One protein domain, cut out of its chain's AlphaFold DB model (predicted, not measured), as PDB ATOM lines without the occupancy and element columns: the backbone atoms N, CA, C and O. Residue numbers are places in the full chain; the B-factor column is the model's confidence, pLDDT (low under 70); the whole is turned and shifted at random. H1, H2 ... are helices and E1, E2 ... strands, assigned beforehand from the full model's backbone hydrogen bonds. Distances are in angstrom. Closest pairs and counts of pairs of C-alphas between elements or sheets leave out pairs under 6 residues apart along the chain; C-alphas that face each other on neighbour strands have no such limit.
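This is residues 86 to 153 of the 286 residues of an uncharacterized protein of Bacteroides graminisolvens DSM 19988 = JCM 15093 (UniProt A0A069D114). With little regular structure, this domain is a small three-stranded sheet at one end, with the short helix H1 and the loop of residues 135 to 153 beyond its edge strand E1. The 68 printed residues include, in chain order, H1, E1, E2 and E3; the sheet runs E1, E3, E2 and is mixed. The class is mixed, with 24 residues in named elements; the whole is compact, radius of gyration of the C-alphas 11.7 A, spanning 28 by 28 by 18 A.

E3, residues 129 to 134, is parallel to E1, residues 109 to 114, at 25 degrees; N 131 and O 110 are 2.8 A apart, within hydrogen-bond range. E2, residues 120 to 123, forms an antiparallel hairpin with E3, at 165 degrees; N 122 and O 130 are 2.8 A apart, within hydrogen-bond range. Residues 90 to 91 pair antiparallel with 112 to 113 of E1. H1, residues 93 to 100, only grazes the sheet, with residues 93 to 95; its closest C-alpha pair with E1 is Gln 95 and Thr 110, 7.8 A. In H1 every O i to N i+4 pair is within hydrogen-bond range.

H1 begins at C-alpha 93 (35.649, 17.848, -10.388) and is 10.5 A long. E1 is 16.1 A, E2 9.9 A and E3 16.2 A, ending at C-alpha 134 (21.810, 22.148, -11.452).

The C-alphas farthest apart, of Ala 126 and Val 139, are 33.3 A apart. The printed part has no cut; no link between named elements is long, and no printed residue is under 70 in pLDDT.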
ATOM      1  N   GLY A  86      21.218  14.136 -22.132       95.44
ATOM      2  CA  GLY A  86      21.877  14.096 -23.433       95.44
ATOM      3  C   GLY A  86      23.380  14.292 -23.268       95.44
ATOM      4  O   GLY A  86      24.017  13.606 -22.476       95.44
ATOM      5  N   ASN A  87      23.930  15.279 -23.972       94.00
ATOM      6  CA  ASN A  87      25.357  15.604 -23.918       94.00
ATOM      7  C   ASN A  87      25.699  16.671 -22.861       94.00
ATOM      8  O   ASN A  87      26.864  17.009 -22.683       94.00
ATOM      9  N   GLU A  88      24.703  17.227 -22.168       96.50
ATOM     10  CA  GLU A  88      24.882  18.376 -21.274       96.50
ATOM     11  C   GLU A  88      25.058  17.938 -19.820       96.50
ATOM     12  O   GLU A  88      24.323  18.369 -18.928       96.50
ATOM     13  N   TRP A  89      26.018  17.050 -19.569       98.12
ATOM     14  CA  TRP A  89      26.351  16.627 -18.214       98.12
ATOM     15  C   TRP A  89      27.827  16.275 -18.052       98.12
ATOM     16  O   TRP A  89      28.493  15.869 -19.003       98.12
ATOM     17  N   CYS A  90      28.314  16.383 -16.819       98.38
ATOM     18  CA  CYS A  90      29.591  15.821 -16.386       98.38
ATOM     19  C   CYS A  90      29.523  15.370 -14.927       98.38
ATOM     20  O   CYS A  90      28.604  15.736 -14.189       98.38
ATOM     21  N   LEU A  91      30.500  14.581 -14.497       98.25
ATOM     22  CA  LEU A  91      30.738  14.358 -13.074       98.25
ATOM     23  C   LEU A  91      31.362  15.591 -12.416       98.25
ATOM     24  O   LEU A  91      31.921  16.461 -13.078       98.25
ATOM     25  N   SER A  92      31.283  15.657 -11.087       96.94
ATOM     26  CA  SER A  92      32.009  16.672 -10.310       96.94
ATOM     27  C   SER A  92      33.525  16.643 -10.564       96.94
ATOM     28  O   SER A  92      34.088  15.638 -11.018       96.94
ATOM     29  N   ALA A  93      34.201  17.749 -10.251       97.06
ATOM     30  CA  ALA A  93      35.649  17.848 -10.388       97.06
ATOM     31  C   ALA A  93      36.360  16.831  -9.493       97.06
ATOM     32  O   ALA A  93      37.235  16.108  -9.955       97.06
ATOM     33  N   GLU A  94      35.904  16.683  -8.251       96.12
ATOM     34  CA  GLU A  94      36.437  15.738  -7.272       96.12
ATOM     35  C   GLU A  94      36.370  14.292  -7.789       96.12
ATOM     36  O   GLU A  94      37.340  13.538  -7.699       96.12
ATOM     37  N   GLN A  95      35.247  13.904  -8.401       96.75
ATOM     38  CA  GLN A  95      35.096  12.571  -8.987       96.75
ATOM     39  C   GLN A  95      35.913  12.398 -10.265       96.75
ATOM     40  O   GLN A  95      36.450  11.316 -10.500       96.75
ATOM     41  N   SER A  96      36.043  13.457 -11.065       97.81
ATOM     42  CA  SER A  96      36.922  13.460 -12.237       97.81
ATOM     43  C   SER A  96      38.370  13.186 -11.818       97.81
ATOM     44  O   SER A  96      39.004  12.274 -12.348       97.81
ATOM     45  N   LEU A  97      38.867  13.887 -10.790       97.75
ATOM     46  CA  LEU A  97      40.202  13.675 -10.221       97.75
ATOM     47  C   LEU A  97      40.375  12.264  -9.653       97.75
ATOM     48  O   LEU A  97      41.394  11.618  -9.905       97.75
ATOM     49  N   ALA A  98      39.380  11.740  -8.933       96.31
ATOM     50  CA  ALA A  98      39.426  10.369  -8.432       96.31
ATOM     51  C   ALA A  98      39.578   9.349  -9.579       96.31
ATOM     52  O   ALA A  98      40.382   8.422  -9.480       96.31
ATOM     53  N   ILE A  99      38.865   9.538 -10.694       96.56
ATOM     54  CA  ILE A  99      38.953   8.649 -11.860       96.56
ATOM     55  C   ILE A  99      40.320   8.767 -12.551       96.56
ATOM     56  O   ILE A  99      40.939   7.735 -12.818       96.56
ATOM     57  N   TYR A 100      40.826   9.984 -12.793       96.25
ATOM     58  CA  TYR A 100      42.148  10.192 -13.407       96.25
ATOM     59  C   TYR A 100      43.281   9.552 -12.606       96.25
ATOM     60  O   TYR A 100      44.185   8.934 -13.165       96.25
ATOM     61  N   THR A 101      43.207   9.661 -11.283       95.62
ATOM     62  CA  THR A 101      44.231   9.145 -10.365       95.62
ATOM     63  C   THR A 101      44.108   7.641 -10.107       95.62
ATOM     64  O   THR A 101      44.851   7.081  -9.299       95.62
ATOM     65  N   GLY A 102      43.195   6.966 -10.813       92.81
ATOM     66  CA  GLY A 102      43.055   5.514 -10.799       92.81
ATOM     67  C   GLY A 102      42.207   4.965  -9.652       92.81
ATOM     68  O   GLY A 102      42.237   3.754  -9.424       92.81
ATOM     69  N   SER A 103      41.436   5.799  -8.945       92.12
ATOM     70  CA  SER A 103      40.523   5.322  -7.901       92.12
ATOM     71  C   SER A 103      39.504   4.337  -8.477       92.12
ATOM     72  O   SER A 103      38.838   4.601  -9.479       92.12
ATOM     73  N   THR A 104      39.401   3.169  -7.848       88.06
ATOM     74  CA  THR A 104      38.410   2.126  -8.157       88.06
ATOM     75  C   THR A 104      37.233   2.137  -7.185       88.06
ATOM     76  O   THR A 104      36.292   1.366  -7.357       88.06
ATOM     77  N   THR A 105      37.264   3.002  -6.169       90.06
ATOM     78  CA  THR A 105      36.219   3.086  -5.150       90.06
ATOM     79  C   THR A 105      34.983   3.779  -5.712       90.06
ATOM     80  O   THR A 105      35.054   4.905  -6.204       90.06
ATOM     81  N   VAL A 106      33.832   3.117  -5.602       93.19
ATOM     82  CA  VAL A 106      32.533   3.733  -5.885       93.19
ATOM     83  C   VAL A 106      32.137   4.627  -4.705       93.19
ATOM     84  O   VAL A 106      32.101   4.142  -3.571       93.19
ATOM     85  N   PRO A 107      31.842   5.917  -4.932       93.81
ATOM     86  CA  PRO A 107      31.479   6.826  -3.855       93.81
ATOM     87  C   PRO A 107      30.060   6.556  -3.338       93.81
ATOM     88  O   PRO A 107      29.169   6.136  -4.078       93.81
ATOM     89  N   ILE A 108      29.831   6.866  -2.058       95.50
ATOM     90  CA  ILE A 108      28.504   6.794  -1.419       95.50
ATOM     91  C   ILE A 108      27.520   7.769  -2.087       95.50
ATOM     92  O   ILE A 108      26.332   7.479  -2.198       95.50
ATOM     93  N   GLN A 109      27.996   8.914  -2.573       96.81
ATOM     94  CA  GLN A 109      27.194   9.841  -3.361       96.81
ATOM     95  C   GLN A 109      27.951  10.268  -4.616       96.81
ATOM     96  O   GLN A 109      29.088  10.729  -4.530       96.81
ATOM     97  N   THR A 110      27.301  10.141  -5.774       97.75
ATOM     98  CA  THR A 110      27.817  10.628  -7.056       97.75
ATOM     99  C   THR A 110      27.142  11.924  -7.462       97.75
ATOM    100  O   THR A 110      25.918  11.969  -7.555       97.75
ATOM    101  N   LEU A 111      27.925  12.965  -7.752       97.81
ATOM    102  CA  LEU A 111      27.405  14.237  -8.241       97.81
ATOM    103  C   LEU A 111      27.429  14.275  -9.768       97.81
ATOM    104  O   LEU A 111      28.494  14.264 -10.383       97.81
ATOM    105  N   ILE A 112      26.247  14.401 -10.361       98.19
ATOM    106  CA  ILE A 112      26.085  14.696 -11.784       98.19
ATOM    107  C   ILE A 112      25.738  16.167 -11.916       98.19
ATOM    108  O   ILE A 112      24.763  16.632 -11.330       98.19
ATOM    109  N   ARG A 113      26.538  16.897 -12.685       98.06
ATOM    110  CA  ARG A 113      26.323  18.305 -13.003       98.06
ATOM    111  C   ARG A 113      25.670  18.417 -14.365       98.06
ATOM    112  O   ARG A 113      26.137  17.793 -15.311       98.06
ATOM    113  N   SER A 114      24.620  19.220 -14.463       97.94
ATOM    114  CA  SER A 114      23.970  19.571 -15.724       97.94
ATOM    115  C   SER A 114      23.217  20.894 -15.563       97.94
ATOM    116  O   SER A 114      22.605  21.090 -14.509       97.94
ATOM    117  N   PRO A 115      23.136  21.763 -16.589       97.38
ATOM    118  CA  PRO A 115      22.231  22.918 -16.575       97.38
ATOM    119  C   PRO A 115      20.758  22.514 -16.398       97.38
ATOM    120  O   PRO A 115      19.945  23.288 -15.907       97.38
ATOM    121  N   LYS A 116      20.418  21.269 -16.763       97.12
ATOM    122  CA  LYS A 116      19.088  20.656 -16.610       97.12
ATOM    123  C   LYS A 116      18.932  19.888 -15.290       97.12
ATOM    124  O   LYS A 116      17.951  19.160 -15.101       97.12
ATOM    125  N   GLY A 117      19.915  19.978 -14.394       95.69
ATOM    126  CA  GLY A 117      19.867  19.377 -13.065       95.69
ATOM    127  C   GLY A 117      18.665  19.878 -12.260       95.69
ATOM    128  O   GLY A 117      18.112  20.939 -12.524       95.69
ATOM    129  N   ASN A 118      18.230  19.097 -11.272       95.88
ATOM    130  CA  ASN A 118      17.049  19.427 -10.462       95.88
ATOM    131  C   ASN A 118      17.360  19.586  -8.967       95.88
ATOM    132  O   ASN A 118      16.433  19.649  -8.168       95.88
ATOM    133  N   ASN A 119      18.644  19.629  -8.599       96.94
ATOM    134  CA  ASN A 119      19.152  19.757  -7.230       96.94
ATOM    135  C   ASN A 119      18.593  18.718  -6.250       96.94
ATOM    136  O   ASN A 119      18.487  18.985  -5.055       96.94
ATOM    137  N   ASN A 120      18.251  17.528  -6.748       95.94
ATOM    138  CA  ASN A 120      17.689  16.460  -5.932       95.94
ATOM    139  C   ASN A 120      18.634  15.270  -5.826       95.94
ATOM    140  O   ASN A 120      19.333  14.906  -6.779       95.94
ATOM    141  N   SER A 121      18.578  14.626  -4.661       96.31
ATOM    142  CA  SER A 121      19.194  13.324  -4.457       96.31
ATOM    143  C   SER A 121      18.258  12.198  -4.893       96.31
ATOM    144  O   SER A 121      17.040  12.277  -4.731       96.31
ATOM    145  N   LEU A 122      18.843  11.145  -5.446       96.69
ATOM    146  CA  LEU A 122      18.195   9.902  -5.812       96.69
ATOM    147  C   LEU A 122      18.943   8.761  -5.130       96.69
ATOM    148  O   LEU A 122      20.112   8.510  -5.426       96.69
ATOM    149  N   GLN A 123      18.262   8.073  -4.220       97.88
ATOM    150  CA  GLN A 123      18.803   6.871  -3.604       97.88
ATOM    151  C   GLN A 123      18.873   5.752  -4.650       97.88
ATOM    152  O   GLN A 123      17.908   5.536  -5.387       97.88
ATOM    153  N   LEU A 124      20.013   5.066  -4.716       96.94
ATOM    154  CA  LEU A 124      20.221   3.890  -5.560       96.94
ATOM    155  C   LEU A 124      20.218   2.640  -4.660       96.94
ATOM    156  O   LEU A 124      19.559   2.613  -3.618       96.94
ATOM    157  N   ILE A 125      20.972   1.604  -5.026       94.81
ATOM    158  CA  ILE A 125      21.198   0.455  -4.146       94.81
ATOM    159  C   ILE A 125      22.108   0.901  -2.995       94.81
ATOM    160  O   ILE A 125      23.228   1.361  -3.217       94.81
ATOM    161  N   ALA A 126      21.611   0.788  -1.761       92.06
ATOM    162  CA  ALA A 126      22.319   1.245  -0.570       92.06
ATOM    163  C   ALA A 126      23.740   0.641  -0.474       92.06
ATOM    164  O   ALA A 126      23.920  -0.536  -0.784       92.06
ATOM    165  N   PRO A 127      24.741   1.426  -0.033       94.62
ATOM    166  CA  PRO A 127      24.629   2.790   0.491       94.62
ATOM    167  C   PRO A 127      24.684   3.895  -0.580       94.62
ATOM    168  O   PRO A 127      24.765   5.064  -0.216       94.62
ATOM    169  N   THR A 128      24.666   3.581  -1.880       97.50
ATOM    170  CA  THR A 128      24.963   4.587  -2.909       97.50
ATOM    171  C   THR A 128      23.774   5.485  -3.255       97.50
ATOM    172  O   THR A 128      22.602   5.105  -3.179       97.50
ATOM    173  N   SER A 129      24.087   6.713  -3.654       98.19
ATOM    174  CA  SER A 129      23.130   7.736  -4.063       98.19
ATOM    175  C   SER A 129      23.697   8.587  -5.196       98.19
ATOM    176  O   SER A 129      24.902   8.609  -5.457       98.19
ATOM    177  N   LEU A 130      22.814   9.301  -5.877       97.62
ATOM    178  CA  LEU A 130      23.145  10.246  -6.930       97.62
ATOM    179  C   LEU A 130      22.596  11.616  -6.545       97.62
ATOM    180  O   LEU A 130      21.488  11.707  -6.028       97.62
ATOM    181  N   PHE A 131      23.343  12.684  -6.792       98.38
ATOM    182  CA  PHE A 131      22.866  14.054  -6.648       98.38
ATOM    183  C   PHE A 131      22.926  14.764  -8.000       98.38
ATOM    184  O   PHE A 131      23.995  14.915  -8.589       98.38
ATOM    185  N   ASN A 132      21.762  15.176  -8.498       97.75
ATOM    186  CA  ASN A 132      21.604  15.823  -9.798       97.75
ATOM    187  C   ASN A 132      21.737  17.344  -9.649       97.75
ATOM    188  O   ASN A 132      20.732  18.055  -9.563       97.75
ATOM    189  N   LEU A 133      22.966  17.845  -9.592       97.75
ATOM    190  CA  LEU A 133      23.261  19.260  -9.399       97.75
ATOM    191  C   LEU A 133      22.908  20.083 -10.648       97.75
ATOM    192  O   LEU A 133      23.417  19.828 -11.739       97.75
ATOM    193  N   SER A 134      22.077  21.108 -10.458       97.75
ATOM    194  CA  SER A 134      21.810  22.148 -11.452       97.75
ATOM    195  C   SER A 134      22.973  23.126 -11.481       97.75
ATOM    196  O   SER A 134      23.070  24.007 -10.626       97.75
ATOM    197  N   ALA A 135      23.873  22.962 -12.443       96.00
ATOM    198  CA  ALA A 135      25.006  23.857 -12.616       96.00
ATOM    199  C   ALA A 135      25.585  23.759 -14.026       96.00
ATOM    200  O   ALA A 135      25.472  22.722 -14.680       96.00
ATOM    201  N   GLU A 136      26.274  24.820 -14.441       95.06
ATOM    202  CA  GLU A 136      27.052  24.823 -15.677       95.06
ATOM    203  C   GLU A 136      28.120  23.717 -15.670       95.06
ATOM    204  O   GLU A 136      28.714  23.382 -14.628       95.06
ATOM    205  N   ILE A 137      28.335  23.162 -16.863       96.25
ATOM    206  CA  ILE A 137      29.383  22.188 -17.180       96.25
ATOM    207  C   ILE A 137      30.590  22.909 -17.802       96.25
ATOM    208  O   ILE A 137      30.429  24.013 -18.327       96.25
ATOM    209  N   PRO A 138      31.802  22.332 -17.738       94.81
ATOM    210  CA  PRO A 138      32.966  22.934 -18.376       94.81
ATOM    211  C   PRO A 138      32.779  23.010 -19.894       94.81
ATOM    212  O   PRO A 138      32.117  22.167 -20.499       94.81
ATOM    213  N   VAL A 139      33.421  23.999 -20.519       91.88
ATOM    214  CA  VAL A 139      33.390  24.179 -21.983       91.88
ATOM    215  C   VAL A 139      33.963  22.953 -22.699       91.88
ATOM    216  O   VAL A 139      33.506  22.587 -23.781       91.88
ATOM    217  N   LYS A 140      34.964  22.306 -22.092       95.12
ATOM    218  CA  LYS A 140      35.586  21.088 -22.605       95.12
ATOM    219  C   LYS A 140      35.294  19.920 -21.669       95.12
ATOM    220  O   LYS A 140      35.686  19.928 -20.506       95.12
ATOM    221  N   ILE A 141      34.661  18.895 -22.226       97.00
ATOM    222  CA  ILE A 141      34.399  17.618 -21.564       97.00
ATOM    223  C   ILE A 141      35.451  16.614 -22.019       97.00
ATOM    224  O   ILE A 141      35.722  16.500 -23.216       97.00
ATOM    225  N   ASP A 142      36.033  15.885 -21.072       97.06
ATOM    226  CA  ASP A 142      36.911  14.760 -21.372       97.06
ATOM    227  C   ASP A 142      36.166  13.435 -21.194       97.06
ATOM    228  O   ASP A 142      35.677  13.113 -20.110       97.06
ATOM    229  N   THR A 143      36.091  12.657 -22.271       95.75
ATOM    230  CA  THR A 143      35.499  11.314 -22.289       95.75
ATOM    231  C   THR A 143      36.550  10.209 -22.377       95.75
ATOM    232  O   THR A 143      36.205   9.026 -22.404       95.75
ATOM    233  N   ASN A 144      37.839  10.562 -22.428       93.31
ATOM    234  CA  ASN A 144      38.954   9.634 -22.582       93.31
ATOM    235  C   ASN A 144      39.345   8.996 -21.241       93.31
ATOM    236  O   ASN A 144      40.427   9.207 -20.696       93.31
ATOM    237  N   ASN A 145      38.435   8.201 -20.686       92.62
ATOM    238  CA  ASN A 145      38.654   7.430 -19.470       92.62
ATOM    239  C   ASN A 145      38.106   6.009 -19.623       92.62
ATOM    240  O   ASN A 145      37.247   5.736 -20.462       92.62
ATOM    241  N   ARG A 146      38.570   5.096 -18.761       87.94
ATOM    242  CA  ARG A 146      38.202   3.666 -18.803       87.94
ATOM    243  C   ARG A 146      36.699   3.384 -18.692       87.94
ATOM    244  O   ARG A 146      36.273   2.283 -19.018       87.94
ATOM    245  N   TYR A 147      35.916   4.348 -18.212       90.00
ATOM    246  CA  TYR A 147      34.476   4.221 -18.006       90.00
ATOM    247  C   TYR A 147      33.645   4.975 -19.056       90.00
ATOM    248  O   TYR A 147      32.421   4.947 -18.969       90.00
ATOM    249  N   LYS A 148      34.281   5.648 -20.032       90.44
ATOM    250  CA  LYS A 148      33.618   6.492 -21.048       90.44
ATOM    251  C   LYS A 148      32.658   7.532 -20.427       90.44
ATOM    252  O   LYS A 148      31.597   7.813 -20.976       90.44
ATOM    253  N   LEU A 149      33.000   8.055 -19.246       95.69
ATOM    254  CA  LEU A 149      32.210   9.061 -18.520       95.69
ATOM    255  C   LEU A 149      32.537  10.476 -19.003       95.69
ATOM    256  O   LEU A 149      33.663  10.718 -19.427       95.69
ATOM    257  N   ASN A 150      31.610  11.419 -18.842       97.94
ATOM    258  CA  ASN A 150      31.873  12.838 -19.080       97.94
ATOM    259  C   ASN A 150      32.548  13.463 -17.853       97.94
ATOM    260  O   ASN A 150      31.912  13.632 -16.809       97.94
ATOM    261  N   LEU A 151      33.830  13.801 -17.966       98.31
ATOM    262  CA  LEU A 151      34.631  14.378 -16.885       98.31
ATOM    263  C   LEU A 151      35.017  15.828 -17.188       98.31
ATOM    264  O   LEU A 151      35.045  16.257 -18.344       98.31
ATOM    265  N   TYR A 152      35.373  16.567 -16.138       98.19
ATOM    266  CA  TYR A 152      36.220  17.747 -16.302       98.19
ATOM    267  C   TYR A 152      37.562  17.330 -16.894       98.19
ATOM    268  O   TYR A 152      38.056  16.249 -16.580       98.19
ATOM    269  N   THR A 153      38.197  18.212 -17.667       97.69
ATOM    270  CA  THR A 153      39.622  18.034 -17.982       97.69
ATOM    271  C   THR A 153      40.452  18.026 -16.697       97.69
ATOM    272  O   THR A 153      40.089  18.695 -15.729       97.69
TER     273      THR A 153